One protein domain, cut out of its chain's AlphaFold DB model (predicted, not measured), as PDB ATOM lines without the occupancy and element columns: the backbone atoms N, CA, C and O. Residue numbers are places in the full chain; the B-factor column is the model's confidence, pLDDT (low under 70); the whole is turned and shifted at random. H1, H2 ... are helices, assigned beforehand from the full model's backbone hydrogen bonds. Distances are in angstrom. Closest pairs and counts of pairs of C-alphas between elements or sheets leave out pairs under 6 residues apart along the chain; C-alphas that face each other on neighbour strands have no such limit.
ATOM      1  N   CYS A 419     195.334 227.743 314.268       84.19
ATOM      2  CA  CYS A 419     196.740 228.019 314.576       84.19
ATOM      3  C   CYS A 419     197.276 229.279 313.869       84.19
ATOM      4  O   CYS A 419     198.450 229.374 313.509       84.19
ATOM      5  N   THR A 420     196.410 230.282 313.709       87.38
ATOM      6  CA  THR A 420     196.771 231.604 313.192       87.38
ATOM      7  C   THR A 420     196.666 232.641 314.303       87.38
ATOM      8  O   THR A 420     195.647 232.731 314.990       87.38
ATOM      9  N   ALA A 421     197.723 233.433 314.476       91.75
ATOM     10  CA  ALA A 421     197.786 234.529 315.436       91.75
ATOM     11  C   ALA A 421     197.692 235.893 314.725       91.75
ATOM     12  O   ALA A 421     197.926 235.975 313.515       91.75
ATOM     13  N   PRO A 422     197.354 236.979 315.444       94.50
ATOM     14  CA  PRO A 422     197.477 238.333 314.916       94.50
ATOM     15  C   PRO A 422     198.920 238.649 314.487       94.50
ATOM     16  O   PRO A 422     199.873 238.044 314.973       94.50
ATOM     17  N   GLY A 423     199.097 239.627 313.596       92.00
ATOM     18  CA  GLY A 423     200.436 240.075 313.199       92.00
ATOM     19  C   GLY A 423     201.205 240.763 314.344       92.00
ATOM     20  O   GLY A 423     200.578 241.221 315.306       92.00
ATOM     21  N   PRO A 424     202.543 240.910 314.236       92.06
ATOM     22  CA  PRO A 424     203.382 241.515 315.279       92.06
ATOM     23  C   PRO A 424     202.915 242.905 315.732       92.06
ATOM     24  O   PRO A 424     202.900 243.197 316.926       92.06
ATOM     25  N   GLU A 425     202.439 243.735 314.797       95.12
ATOM     26  CA  GLU A 425     201.901 245.062 315.107       95.12
ATOM     27  C   GLU A 425     200.754 245.013 316.119       95.12
ATOM     28  O   GLU A 425     200.661 245.859 317.006       95.12
ATOM     29  N   TRP A 426     199.866 244.021 316.010       95.31
ATOM     30  CA  TRP A 426     198.709 243.911 316.892       95.31
ATOM     31  C   TRP A 426     199.143 243.666 318.339       95.31
ATOM     32  O   TRP A 426     198.646 244.341 319.244       95.31
ATOM     33  N   PHE A 427     200.104 242.758 318.546       95.75
ATOM     34  CA  PHE A 427     200.689 242.476 319.858       95.75
ATOM     35  C   PHE A 427     201.433 243.694 320.409       95.75
ATOM     36  O   PHE A 427     201.239 244.063 321.570       95.75
ATOM     37  N   ALA A 428     202.224 244.363 319.567       95.75
ATOM     38  CA  ALA A 428     202.912 245.593 319.935       95.75
ATOM     39  C   ALA A 428     201.916 246.684 320.354       95.75
ATOM     40  O   ALA A 428     202.136 247.366 321.350       95.75
ATOM     41  N   ARG A 429     200.773 246.829 319.672       95.38
ATOM     42  CA  ARG A 429     199.732 247.795 320.060       95.38
ATOM     43  C   ARG A 429     199.100 247.480 321.418       95.38
ATOM     44  O   ARG A 429     198.805 248.433 322.141       95.38
ATOM     45  N   GLN A 430     198.918 246.202 321.774       94.38
ATOM     46  CA  GLN A 430     198.429 245.828 323.111       94.38
ATOM     47  C   GLN A 430     199.441 246.239 324.189       94.38
ATOM     48  O   GLN A 430     199.090 246.953 325.127       94.38
ATOM     49  N   HIS A 431     200.715 245.887 323.999       93.94
ATOM     50  CA  HIS A 431     201.799 246.255 324.916       93.94
ATOM     51  C   HIS A 431     201.985 247.781 325.013       93.94
ATOM     52  O   HIS A 431     202.113 248.356 326.092       93.94
ATOM     53  N   ALA A 432     201.914 248.492 323.889       94.44
ATOM     54  CA  ALA A 432     202.072 249.942 323.849       94.44
ATOM     55  C   ALA A 432     201.001 250.689 324.653       94.44
ATOM     56  O   ALA A 432     201.239 251.828 325.066       94.44
ATOM     57  N   ARG A 433     199.826 250.091 324.892       92.62
ATOM     58  CA  ARG A 433     198.817 250.708 325.754       92.62
ATOM     59  C   ARG A 433     199.335 250.844 327.183       92.62
ATOM     60  O   ARG A 433     199.194 251.928 327.744       92.62
ATOM     61  N   MET A 434     199.971 249.807 327.729       91.06
ATOM     62  CA  MET A 434     200.506 249.846 329.093       91.06
ATOM     63  C   MET A 434     201.751 250.701 329.215       91.06
ATOM     64  O   MET A 434     201.900 251.410 330.199       91.06
ATOM     65  N   VAL A 435     202.586 250.740 328.178       91.56
ATOM     66  CA  VAL A 435     203.841 251.498 328.221       91.56
ATOM     67  C   VAL A 435     203.640 252.985 327.923       91.56
ATOM     68  O   VAL A 435     204.159 253.830 328.649       91.56
ATOM     69  N   PHE A 436     202.889 253.333 326.873       93.00
ATOM     70  CA  PHE A 436     202.750 254.721 326.410       93.00
ATOM     71  C   PHE A 436     201.466 255.403 326.877       93.00
ATOM     72  O   PHE A 436     201.355 256.623 326.793       93.00
ATOM     73  N   LYS A 437     200.458 254.656 327.324       92.38
ATOM     74  CA  LYS A 437     199.192 255.225 327.810       92.38
ATOM     75  C   LYS A 437     198.761 254.553 329.120       92.38
ATOM     76  O   LYS A 437     197.630 254.055 329.188       92.38
ATOM     77  N   PRO A 438     199.630 254.518 330.147       92.25
ATOM     78  CA  PRO A 438     199.250 253.921 331.415       92.25
ATOM     79  C   PRO A 438     198.116 254.678 332.084       92.25
ATOM     80  O   PRO A 438     198.000 255.907 331.980       92.25
ATOM     81  N   ARG A 439     197.301 253.927 332.815       90.75
ATOM     82  CA  ARG A 439     196.331 254.472 333.760       90.75
ATOM     83  C   ARG A 439     197.069 254.933 335.013       90.75
ATOM     84  O   ARG A 439     198.167 254.471 335.310       90.75
ATOM     85  N   ARG A 440     196.452 255.836 335.776       88.06
ATOM     86  CA  ARG A 440     197.043 256.330 337.027       88.06
ATOM     87  C   ARG A 440     197.322 255.188 338.010       88.06
ATOM     88  O   ARG A 440     198.427 255.119 338.523       88.06
ATOM     89  N   GLU A 441     196.371 254.270 338.155       89.12
ATOM     90  CA  GLU A 441     196.480 253.071 338.998       89.12
ATOM     91  C   GLU A 441     197.694 252.202 338.655       89.12
ATOM     92  O   GLU A 441     198.318 251.647 339.551       89.12
ATOM     93  N   GLU A 442     198.062 252.114 337.376       90.69
ATOM     94  CA  GLU A 442     199.210 251.325 336.915       90.69
ATOM     95  C   GLU A 442     200.531 252.005 337.255       90.69
ATOM     96  O   GLU A 442     201.476 251.344 337.673       90.69
ATOM     97  N   VAL A 443     200.588 253.334 337.128       89.62
ATOM     98  CA  VAL A 443     201.758 254.100 337.571       89.62
ATOM     99  C   VAL A 443     201.905 254.011 339.091       89.62
ATOM    100  O   VAL A 443     203.002 253.758 339.574       89.62
ATOM    101  N   ASP A 444     200.803 254.133 339.837       87.12
ATOM    102  CA  ASP A 444     200.799 253.999 341.298       87.12
ATOM    103  C   ASP A 444     201.189 252.571 341.737       87.12
ATOM    104  O   ASP A 444     201.897 252.395 342.726       87.12
ATOM    105  N   PHE A 445     200.731 251.543 341.014       86.94
ATOM    106  CA  PHE A 445     201.103 250.147 341.258       86.94
ATOM    107  C   PHE A 445     202.592 249.914 341.011       86.94
ATOM    108  O   PHE A 445     203.263 249.351 341.873       86.94
ATOM    109  N   PHE A 446     203.109 250.374 339.870       87.06
ATOM    110  CA  PHE A 446     204.516 250.219 339.516       87.06
ATOM    111  C   PHE A 446     205.432 250.912 340.526       87.06
ATOM    112  O   PHE A 446     206.404 250.318 340.970       87.06
ATOM    113  N   GLU A 447     205.107 252.145 340.924       82.81
ATOM    114  CA  GLU A 447     205.867 252.902 341.926       82.81
ATOM    115  C   GLU A 447     205.949 252.137 343.254       82.81
ATOM    116  O   GLU A 447     207.041 251.931 343.778       82.81
ATOM    117  N   ARG A 448     204.818 251.618 343.760       81.19
ATOM    118  CA  ARG A 448     204.802 250.788 344.980       81.19
ATOM    119  C   ARG A 448     205.638 249.520 344.840       81.19
ATOM    120  O   ARG A 448     206.368 249.181 345.767       81.19
ATOM    121  N   LEU A 449     205.524 248.826 343.709       79.00
ATOM    122  CA  LEU A 449     206.265 247.592 343.459       79.00
ATOM    123  C   LEU A 449     207.775 247.856 343.390       79.00
ATOM    124  O   LEU A 449     208.554 247.131 343.996       79.00
ATOM    125  N   TYR A 450     208.170 248.947 342.735       71.38
ATOM    126  CA  TYR A 450     209.563 249.373 342.621       71.38
ATOM    127  C   TYR A 450     210.145 249.766 343.979       71.38
ATOM    128  O   TYR A 450     211.274 249.408 344.297       71.38
ATOM    129  N   HIS A 451     209.377 250.459 344.826       65.38
ATOM    130  CA  HIS A 451     209.804 250.715 346.201       65.38
ATOM    131  C   HIS A 451     210.046 249.415 346.972       65.38
ATOM    132  O   HIS A 451     211.060 249.331 347.652       65.38
ATOM    133  N   LEU A 452     209.171 248.412 346.832       61.47
ATOM    134  CA  LEU A 452     209.316 247.117 347.504       61.47
ATOM    135  C   LEU A 452     210.570 246.345 347.053       61.47
ATOM    136  O   LEU A 452     211.268 245.804 347.904       61.47
ATOM    137  N   GLU A 453     210.906 246.345 345.759       59.28
ATOM    138  CA  GLU A 453     212.135 245.697 345.263       59.28
ATOM    139  C   GLU A 453     213.431 246.401 345.703       59.28
ATOM    140  O   GLU A 453     214.464 245.758 345.873       59.28
ATOM    141  N   ASN A 454     213.402 247.716 345.941       53.53
ATOM    142  CA  ASN A 454     214.602 248.467 346.334       53.53
ATOM    143  C   ASN A 454     215.059 248.227 347.790       53.53
ATOM    144  O   ASN A 454     216.141 248.684 348.163       53.53
ATOM    145  N   PHE A 455     214.299 247.499 348.619       46.53
ATOM    146  CA  PHE A 455     214.676 247.190 350.009       46.53
ATOM    147  C   PHE A 455     215.765 246.095 350.152       46.53
ATOM    148  O   PHE A 455     216.046 245.669 351.268       46.53
ATOM    149  N   GLY A 456     216.429 245.695 349.055       41.28
ATOM    150  CA  GLY A 456     217.586 244.775 349.021       41.28
ATOM    151  C   GLY A 456     218.915 245.379 348.516       41.28
ATOM    152  O   GLY A 456     219.845 244.637 348.222       41.28
ATOM    153  N   ILE A 457     219.001 246.717 348.438       38.00
ATOM    154  CA  ILE A 457     220.166 247.576 348.108       38.00
ATOM    155  C   ILE A 457     220.741 247.448 346.678       38.00
ATOM    156  O   ILE A 457     221.664 246.685 346.410       38.00
ATOM    157  N   PHE A 458     220.321 248.381 345.816       36.56
ATOM    158  CA  PHE A 458     221.201 249.136 344.912       36.56
ATOM    159  C   PHE A 458     220.883 250.630 345.094       36.56
ATOM    160  O   PHE A 458     219.735 251.004 345.312       36.56
ATOM    161  N   GLU A 459     221.925 251.460 345.098       28.94
ATOM    162  CA  GLU A 459     221.920 252.868 345.511       28.94
ATOM    163  C   GLU A 459     220.716 253.696 345.018       28.94
ATOM    164  O   GLU A 459     220.331 253.674 343.849       28.94
ATOM    165  N   TYR A 460     220.172 254.470 345.962       30.69
ATOM    166  CA  TYR A 460     219.137 255.491 345.831       30.69
ATOM    167  C   TYR A 460     218.952 256.076 344.422       30.69
ATOM    168  O   TYR A 460     219.744 256.889 343.949       30.69
ATOM    169  N   THR A 461     217.773 255.852 343.847       35.03
ATOM    170  CA  THR A 461     217.049 256.972 343.238       35.03
ATOM    171  C   THR A 461     215.774 257.151 344.044       35.03
ATOM    172  O   THR A 461     214.771 256.488 343.799       35.03
ATOM    173  N   ASP A 462     215.851 257.988 345.083       38.41
ATOM    174  CA  ASP A 462     214.700 258.396 345.888       38.41
ATOM    175  C   ASP A 462     213.753 259.180 344.962       38.41
ATOM    176  O   ASP A 462     213.811 260.407 344.865       38.41
ATOM    177  N   PHE A 463     212.905 258.482 344.205       45.00
ATOM    178  CA  PHE A 463     211.766 259.093 343.530       45.00
ATOM    179  C   PHE A 463     210.722 259.403 344.602       45.00
ATOM    180  O   PHE A 463     209.638 258.829 344.620       45.00
ATOM    181  N   ARG A 464     211.056 260.292 345.548       44.00
ATOM    182  CA  ARG A 464     210.052 260.811 346.469       44.00
ATOM    183  C   ARG A 464     208.996 261.505 345.633       44.00
ATOM    184  O   ARG A 464     209.272 262.463 344.909       44.00
ATOM    185  N   THR A 465     207.791 260.971 345.767       51.66
ATOM    186  CA  THR A 465     206.505 261.540 345.388       51.66
ATOM    187  C   THR A 465     206.505 263.067 345.460       51.66
ATOM    188  O   THR A 465     207.028 263.634 346.414       51.66
ATOM    189  N   ASP A 466     205.848 263.689 344.476       48.38
ATOM    190  CA  ASP A 466     205.633 265.114 344.137       48.38
ATOM    191  C   ASP A 466     205.406 266.140 345.293       48.38
ATOM    192  O   ASP A 466     205.266 267.348 345.066       48.38
ATOM    193  N   HIS A 467     205.375 265.681 346.543       51.84
ATOM    194  CA  HIS A 467     205.304 266.443 347.783       51.84
ATOM    195  C   HIS A 467     206.607 267.213 348.053       51.84
ATOM    196  O   HIS A 467     207.479 266.777 348.797       51.84
ATOM    197  N   GLY A 468     206.729 268.397 347.448       61.50
ATOM    198  CA  GLY A 468     207.770 269.377 347.796       61.50
ATOM    199  C   GLY A 468     208.334 270.181 346.625       61.50
ATOM    200  O   GLY A 468     209.042 271.165 346.836       61.50
ATOM    201  N   LEU A 469     208.015 269.819 345.377       76.31
ATOM    202  CA  LEU A 469     208.546 270.521 344.207       76.31
ATOM    203  C   LEU A 469     207.773 271.816 343.917       76.31
ATOM    204  O   LEU A 469     206.593 271.795 343.563       76.31
ATOM    205  N   SER A 470     208.467 272.957 343.984       82.75
ATOM    206  CA  SER A 470     207.899 274.262 343.616       82.75
ATOM    207  C   SER A 470     207.546 274.349 342.122       82.75
ATOM    208  O   SER A 470     208.157 273.690 341.275       82.75
ATOM    209  N   LYS A 471     206.619 275.248 341.755       83.88
ATOM    210  CA  LYS A 471     206.268 275.518 340.342       83.88
ATOM    211  C   LYS A 471     207.495 275.882 339.489       83.88
ATOM    212  O   LYS A 471     207.594 275.455 338.341       83.88
ATOM    213  N   LYS A 472     208.456 276.624 340.060       86.25
ATOM    214  CA  LYS A 472     209.717 277.001 339.396       86.25
ATOM    215  C   LYS A 472     210.589 275.775 339.113       86.25
ATOM    216  O   LYS A 472     211.142 275.666 338.020       86.25
ATOM    217  N   GLN A 473     210.671 274.846 340.066       86.00
ATOM    218  CA  GLN A 473     211.428 273.606 339.901       86.00
ATOM    219  C   GLN A 473     210.800 272.705 338.834       86.00
ATOM    220  O   GLN A 473     211.510 272.228 337.954       86.00
ATOM    221  N   ARG A 474     209.470 272.555 338.830       87.38
ATOM    222  CA  ARG A 474     208.755 271.800 337.786       87.38
ATOM    223  C   ARG A 474     208.991 272.391 336.392       87.38
ATOM    224  O   ARG A 474     209.277 271.654 335.454       87.38
ATOM    225  N   LEU A 475     208.962 273.720 336.249       87.62
ATOM    226  CA  LEU A 475     209.262 274.378 334.971       87.62
ATOM    227  C   LEU A 475     210.716 274.146 334.521       87.62
ATOM    228  O   LEU A 475     210.960 273.919 333.336       87.62
ATOM    229  N   LYS A 476     211.679 274.182 335.452       88.81
ATOM    230  CA  LYS A 476     213.086 273.852 335.175       88.81
ATOM    231  C   LYS A 476     213.227 272.399 334.712       88.81
ATOM    232  O   LYS A 476     213.842 272.160 333.677       88.81
ATOM    233  N   ASN A 477     212.603 271.459 335.419       89.12
ATOM    234  CA  ASN A 477     212.593 270.043 335.051       89.12
ATOM    235  C   ASN A 477     211.988 269.836 333.654       89.12
ATOM    236  O   ASN A 477     212.565 269.123 332.840       89.12
ATOM    237  N   LEU A 478     210.880 270.516 333.333       87.69
ATOM    238  CA  LEU A 478     210.255 270.432 332.011       87.69
ATOM    239  C   LEU A 478     211.194 270.932 330.906       87.69
ATOM    240  O   LEU A 478     211.330 270.275 329.878       87.69
ATOM    241  N   LYS A 479     211.874 272.066 331.118       88.12
ATOM    242  CA  LYS A 479     212.880 272.573 330.169       88.12
ATOM    243  C   LYS A 479     214.026 271.579 329.972       88.12
ATOM    244  O   LYS A 479     214.454 271.390 328.837       88.12
ATOM    245  N   ASN A 480     214.480 270.930 331.044       87.31
ATOM    246  CA  ASN A 480     215.531 269.917 330.973       87.31
ATOM    247  C   ASN A 480     215.087 268.702 330.147       87.31
ATOM    248  O   ASN A 480     215.791 268.349 329.212       87.31
ATOM    249  N   ILE A 481     213.895 268.145 330.398       86.81
ATOM    250  CA  ILE A 481     213.338 267.023 329.613       86.81
ATOM    251  C   ILE A 481     213.156 267.383 328.131       86.81
ATOM    252  O   ILE A 481     213.341 266.553 327.243       86.81
ATOM    253  N   LEU A 482     212.771 268.625 327.828       84.81
ATOM    254  CA  LEU A 482     212.623 269.068 326.441       84.81
ATOM    255  C   LEU A 482     213.971 269.206 325.719       84.81
ATOM    256  O   LEU A 482     214.007 269.005 324.502       84.81
ATOM    257  N   LYS A 483     215.039 269.544 326.456       84.81
ATOM    258  CA  LYS A 483     216.409 269.697 325.948       84.81
ATOM    259  C   LYS A 483     217.128 268.354 325.812       84.81
ATOM    260  O   LYS A 483     217.791 268.137 324.807       84.81
ATOM    261  N   ASP A 484     216.966 267.476 326.793       79.81
ATOM    262  CA  ASP A 484     217.562 266.147 326.852       79.81
ATOM    263  C   ASP A 484     216.451 265.099 326.961       79.81
ATOM    264  O   ASP A 484     215.920 264.806 328.033       79.81
ATOM    265  N   LYS A 485     216.054 264.575 325.801       76.88
ATOM    266  CA  LYS A 485     214.996 263.564 325.702       76.88
ATOM    267  C   LYS A 485     215.529 262.149 325.929       76.88
ATOM    268  O   LYS A 485     214.710 261.248 326.111       76.88
ATOM    269  N   GLU A 486     216.848 261.953 325.913       78.50
ATOM    270  CA  GLU A 486     217.485 260.636 326.044       78.50
ATOM    271  C   GLU A 486     217.312 260.065 327.450       78.50
ATOM    272  O   GLU A 486     217.199 258.852 327.616       78.50
ATOM    273  N   ILE A 487     217.148 260.927 328.456       76.62
ATOM    274  CA  ILE A 487     216.802 260.513 329.821       76.62
ATOM    275  C   ILE A 487     215.533 259.640 329.882       76.62
ATOM    276  O   ILE A 487     215.440 258.735 330.711       76.62
ATOM    277  N   LEU A 488     214.574 259.863 328.972       80.62
ATOM    278  CA  LEU A 488     213.343 259.073 328.855       80.62
ATOM    279  C   LEU A 488     213.517 257.815 327.982       80.62
ATOM    280  O   LEU A 488     212.530 257.172 327.645       80.62
ATOM    281  N   GLU A 489     214.733 257.490 327.554       75.62
ATOM    282  CA  GLU A 489     215.091 256.243 326.862       75.62
ATOM    283  C   GLU A 489     216.117 255.436 327.695       75.62
ATOM    284  O   GLU A 489     216.679 254.453 327.221       75.62
ATOM    285  N   SER A 490     216.336 255.815 328.964       68.31
ATOM    286  CA  SER A 490     217.304 255.209 329.901       68.31
ATOM    287  C   SER A 490     216.992 253.758 330.310       68.31
ATOM    288  O   SER A 490     217.786 253.117 330.995       68.31
ATOM    289  N   GLY A 491     215.846 253.215 329.887       65.69
ATOM    290  CA  GLY A 491     215.358 251.882 330.253       65.69
ATOM    291  C   GLY A 491     214.459 251.854 331.489       65.69
ATOM    292  O   GLY A 491     213.742 250.873 331.672       65.69
ATOM    293  N   ILE A 492     214.443 252.932 332.282       73.88
ATOM    294  CA  ILE A 492     213.444 253.157 333.333       73.88
ATOM    295  C   ILE A 492     212.172 253.697 332.681       73.88
ATOM    296  O   ILE A 492     212.218 254.546 331.787       73.88
ATOM    297  N   TRP A 493     211.022 253.216 333.146       85.75
ATOM    298  CA  TRP A 493     209.738 253.548 332.551       85.75
ATOM    299  C   TRP A 493     209.441 255.067 332.619       85.75
ATOM    300  O   TRP A 493     209.306 255.619 333.717       85.75
ATOM    301  N   PRO A 494     209.290 255.772 331.474       88.19
ATOM    302  CA  PRO A 494     209.196 257.237 331.440       88.19
ATOM    303  C   PRO A 494     208.124 257.878 332.339       88.19
ATOM    304  O   PRO A 494     208.396 258.932 332.913       88.19
ATOM    305  N   PRO A 495     206.922 257.294 332.519       89.69
ATOM    306  CA  PRO A 495     205.916 257.816 333.444       89.69
ATOM    307  C   PRO A 495     206.407 257.962 334.892       89.69
ATOM    308  O   PRO A 495     206.021 258.926 335.549       89.69
ATOM    309  N   ILE A 496     207.280 257.069 335.367       86.69
ATOM    310  CA  ILE A 496     207.853 257.133 336.722       86.69
ATOM    311  C   ILE A 496     208.887 258.252 336.817       86.69
ATOM    312  O   ILE A 496     208.825 259.069 337.735       86.69
ATOM    313  N   ILE A 497     209.760 258.374 335.811       85.56
ATOM    314  CA  ILE A 497     210.723 259.482 335.714       85.56
ATOM    315  C   ILE A 497     209.980 260.825 335.730       85.56
ATOM    316  O   ILE A 497     210.304 261.728 336.500       85.56
ATOM    317  N   LEU A 498     208.941 260.961 334.898       88.69
ATOM    318  CA  LEU A 498     208.144 262.184 334.809       88.69
ATOM    319  C   LEU A 498     207.415 262.493 336.119       88.69
ATOM    320  O   LEU A 498     207.361 263.658 336.513       88.69
ATOM    321  N   ARG A 499     206.885 261.480 336.812       86.56
ATOM    322  CA  ARG A 499     206.255 261.653 338.125       86.56
ATOM    323  C   ARG A 499     207.249 262.158 339.168       86.56
ATOM    324  O   ARG A 499     206.955 263.162 339.812       86.56
ATOM    325  N   GLY A 500     208.429 261.547 339.268       83.19
ATOM    326  CA  GLY A 500     209.487 261.988 340.183       83.19
ATOM    327  C   GLY A 500     209.988 263.412 339.915       83.19
ATOM    328  O   GLY A 500     210.441 264.106 340.819       83.19
ATOM    329  N   LEU A 501     209.841 263.900 338.681       85.56
ATOM    330  CA  LEU A 501     210.158 265.280 338.299       85.56
ATOM    331  C   LEU A 501     208.998 266.276 338.504       85.56
ATOM    332  O   LEU A 501     209.162 267.462 338.190       85.56
ATOM    333  N   GLY A 502     207.842 265.828 339.002       85.94
ATOM    334  CA  GLY A 502     206.629 266.637 339.168       85.94
ATOM    335  C   GLY A 502     205.920 266.983 337.852       85.94
ATOM    336  O   GLY A 502     205.260 268.020 337.738       85.94
ATOM    337  N   LEU A 503     206.087 266.135 336.832       89.00
ATOM    338  CA  LEU A 503     205.607 266.303 335.455       89.00
ATOM    339  C   LEU A 503     204.635 265.191 335.024       89.00
ATOM    340  O   LEU A 503     204.540 264.896 333.833       89.00
ATOM    341  N   ASP A 504     203.878 264.589 335.952       86.31
ATOM    342  CA  ASP A 504     202.945 263.478 335.658       86.31
ATOM    343  C   ASP A 504     201.971 263.813 334.512       86.31
ATOM    344  O   ASP A 504     201.694 262.973 333.661       86.31
ATOM    345  N   PHE A 505     201.521 265.070 334.398       87.69
ATOM    346  CA  PHE A 505     200.649 265.514 333.301       87.69
ATOM    347  C   PHE A 505     201.285 265.335 331.907       87.69
ATOM    348  O   PHE A 505     200.582 265.066 330.928       87.69
ATOM    349  N   TYR A 506     202.613 265.468 331.802       89.31
ATOM    350  CA  TYR A 506     203.342 265.406 330.534       89.31
ATOM    351  C   TYR A 506     203.373 263.988 329.953       89.31
ATOM    352  O   TYR A 506     203.473 263.836 328.733       89.31
ATOM    353  N   ARG A 507     203.176 262.949 330.783       90.25
ATOM    354  CA  ARG A 507     203.149 261.543 330.338       90.25
ATOM    355  C   ARG A 507     202.127 261.301 329.227       90.25
ATOM    356  O   ARG A 507     202.365 260.506 328.325       90.25
ATOM    357  N   HIS A 508     200.997 262.014 329.248       91.44
ATOM    358  CA  HIS A 508     199.951 261.868 328.237       91.44
ATOM    359  C   HIS A 508     200.382 262.427 326.877       91.44
ATOM    360  O   HIS A 508     200.021 261.871 325.836       91.44
ATOM    361  N   PHE A 509     201.148 263.520 326.874       91.31
ATOM    362  CA  PHE A 509     201.682 264.111 325.652       91.31
ATOM    363  C   PHE A 509     202.836 263.272 325.100       91.31
ATOM    364  O   PHE A 509     202.801 262.886 323.929       91.31
ATOM    365  N   ASP A 510     203.812 262.941 325.950       90.56
ATOM    366  CA  ASP A 510     204.965 262.118 325.581       90.56
ATOM    367  C   ASP A 510     204.526 260.746 325.056       90.56
ATOM    368  O   ASP A 510     204.870 260.352 323.940       90.56
ATOM    369  N   GLY A 511     203.628 260.082 325.782       92.12
ATOM    370  CA  GLY A 511     203.049 258.804 325.395       92.12
ATOM    371  C   GLY A 511     202.318 258.828 324.051       92.12
ATOM    372  O   GLY A 511     202.524 257.956 323.204       92.12
ATOM    373  N   ARG A 512     201.501 259.858 323.778       92.75
ATOM    374  CA  ARG A 512     200.856 260.028 322.458       92.75
ATOM    375  C   ARG A 512     201.879 260.231 321.344       92.75
ATOM    376  O   ARG A 512     201.680 259.708 320.249       92.75
ATOM    377  N   ARG A 513     202.944 260.995 321.603       91.88
ATOM    378  CA  ARG A 513     204.019 261.237 320.638       91.88
ATOM    379  C   ARG A 513     204.787 259.949 320.335       91.88
ATOM    380  O   ARG A 513     204.954 259.645 319.157       91.88
ATOM    381  N   ARG A 514     205.190 259.187 321.358       91.06
ATOM    382  CA  ARG A 514     205.848 257.875 321.210       91.06
ATOM    383  C   ARG A 514     204.963 256.896 320.449       91.06
ATOM    384  O   ARG A 514     205.384 256.368 319.432       91.06
ATOM    385  N   TYR A 515     203.692 256.765 320.833       93.44
ATOM    386  CA  TYR A 515     202.741 255.902 320.124       93.44
ATOM    387  C   TYR A 515     202.623 256.260 318.633       93.44
ATOM    388  O   TYR A 515     202.626 255.384 317.778       93.44
ATOM    389  N   LYS A 516     202.551 257.554 318.295       92.94
ATOM    390  CA  LYS A 516     202.538 257.997 316.893       92.94
ATOM    391  C   LYS A 516     203.869 257.768 316.175       92.94
ATOM    392  O   LYS A 516     203.856 257.728 314.960       92.94
ATOM    393  N   ARG A 517     205.005 257.702 316.871       90.69
ATOM    394  CA  ARG A 517     206.311 257.425 316.255       90.69
ATOM    395  C   ARG A 517     206.414 255.959 315.830       90.69
ATOM    396  O   ARG A 517     206.860 255.705 314.725       90.69
ATOM    397  N   GLU A 518     205.964 255.038 316.681       90.88
ATOM    398  CA  GLU A 518     206.120 253.589 316.465       90.88
ATOM    399  C   GLU A 518     205.085 252.972 315.506       90.88
ATOM    400  O   GLU A 518     205.329 251.916 314.936       90.88
ATOM    401  N   PHE A 519     203.909 253.592 315.350       93.50
ATOM    402  CA  PHE A 519     202.758 253.004 314.643       93.50
ATOM    403  C   PHE A 519     202.219 253.876 313.498       93.50
ATOM    404  O   PHE A 519     201.004 253.885 313.256       93.50
ATOM    405  N   LYS A 520     203.091 254.688 312.901       84.06
ATOM    406  CA  LYS A 520     202.746 255.652 311.853       84.06
ATOM    407  C   LYS A 520     202.717 255.039 310.468       84.06
ATOM    408  O   LYS A 520     203.568 254.164 310.214       84.06
TER     409      LYS A 520
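AT A GLANCE: This is residues 419 to 520 of the 520 residues of the protein "HAD family hydrolase" of Desulfobacteraceae bacterium (UniProt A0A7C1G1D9). Short H5 is the middle of a loose group of helices: H6 folds back beside it, H2 crosses it, and H1 runs beside H6. H3 touches no helix, and residues 419 to 424 stick out. The printed part has 102 residues with six named helices, H1 to H6, and no named strand: all helix, only just loose, close to compact, radius of gyration of the C-alphas 15.6 A, spans 53 by 34 by 23 A.

IN THESE COORDINATES: Find C-alpha 424 at (203.382, 241.515, 315.279); H1 runs to 436. Then come H2, 440 to 456, 26.4 A; H3, 471 to 483; H4, 486 to 489; H5, 494 to 500; and H6, 504 to 518, 21.8 A, ending at (206.120, 253.589, 316.465).

HOW THE PARTS SIT: At residues 432 to 436 alone H1 touches H6, closest C-alphas Phe 436 and Gly 511, 4.2 A, a shallow tilt of 15 degrees, opposite ways. H2 only just touches H5, with 3 pairs of C-alphas within 8 A, closest Val 443 and Ile 496, 6.9 A, about perpendicular at 76 degrees. H4 is close but not clearly touching H5, closest C-alphas Leu 488 and Pro 494, 5.2 A. H5 and H6 form a hairpin. Every O i to N i+4 pair is within hydrogen-bond range in H3 and H5; H1 has 8 of 9, H2 11 of 13, H6 9 of 11, and H4 is too short.

THE WHOLE: The printed part has no cut; the H2 to H3 link is long, and pLDDT is under 70 at residues 451 to 468 and 490 to 491.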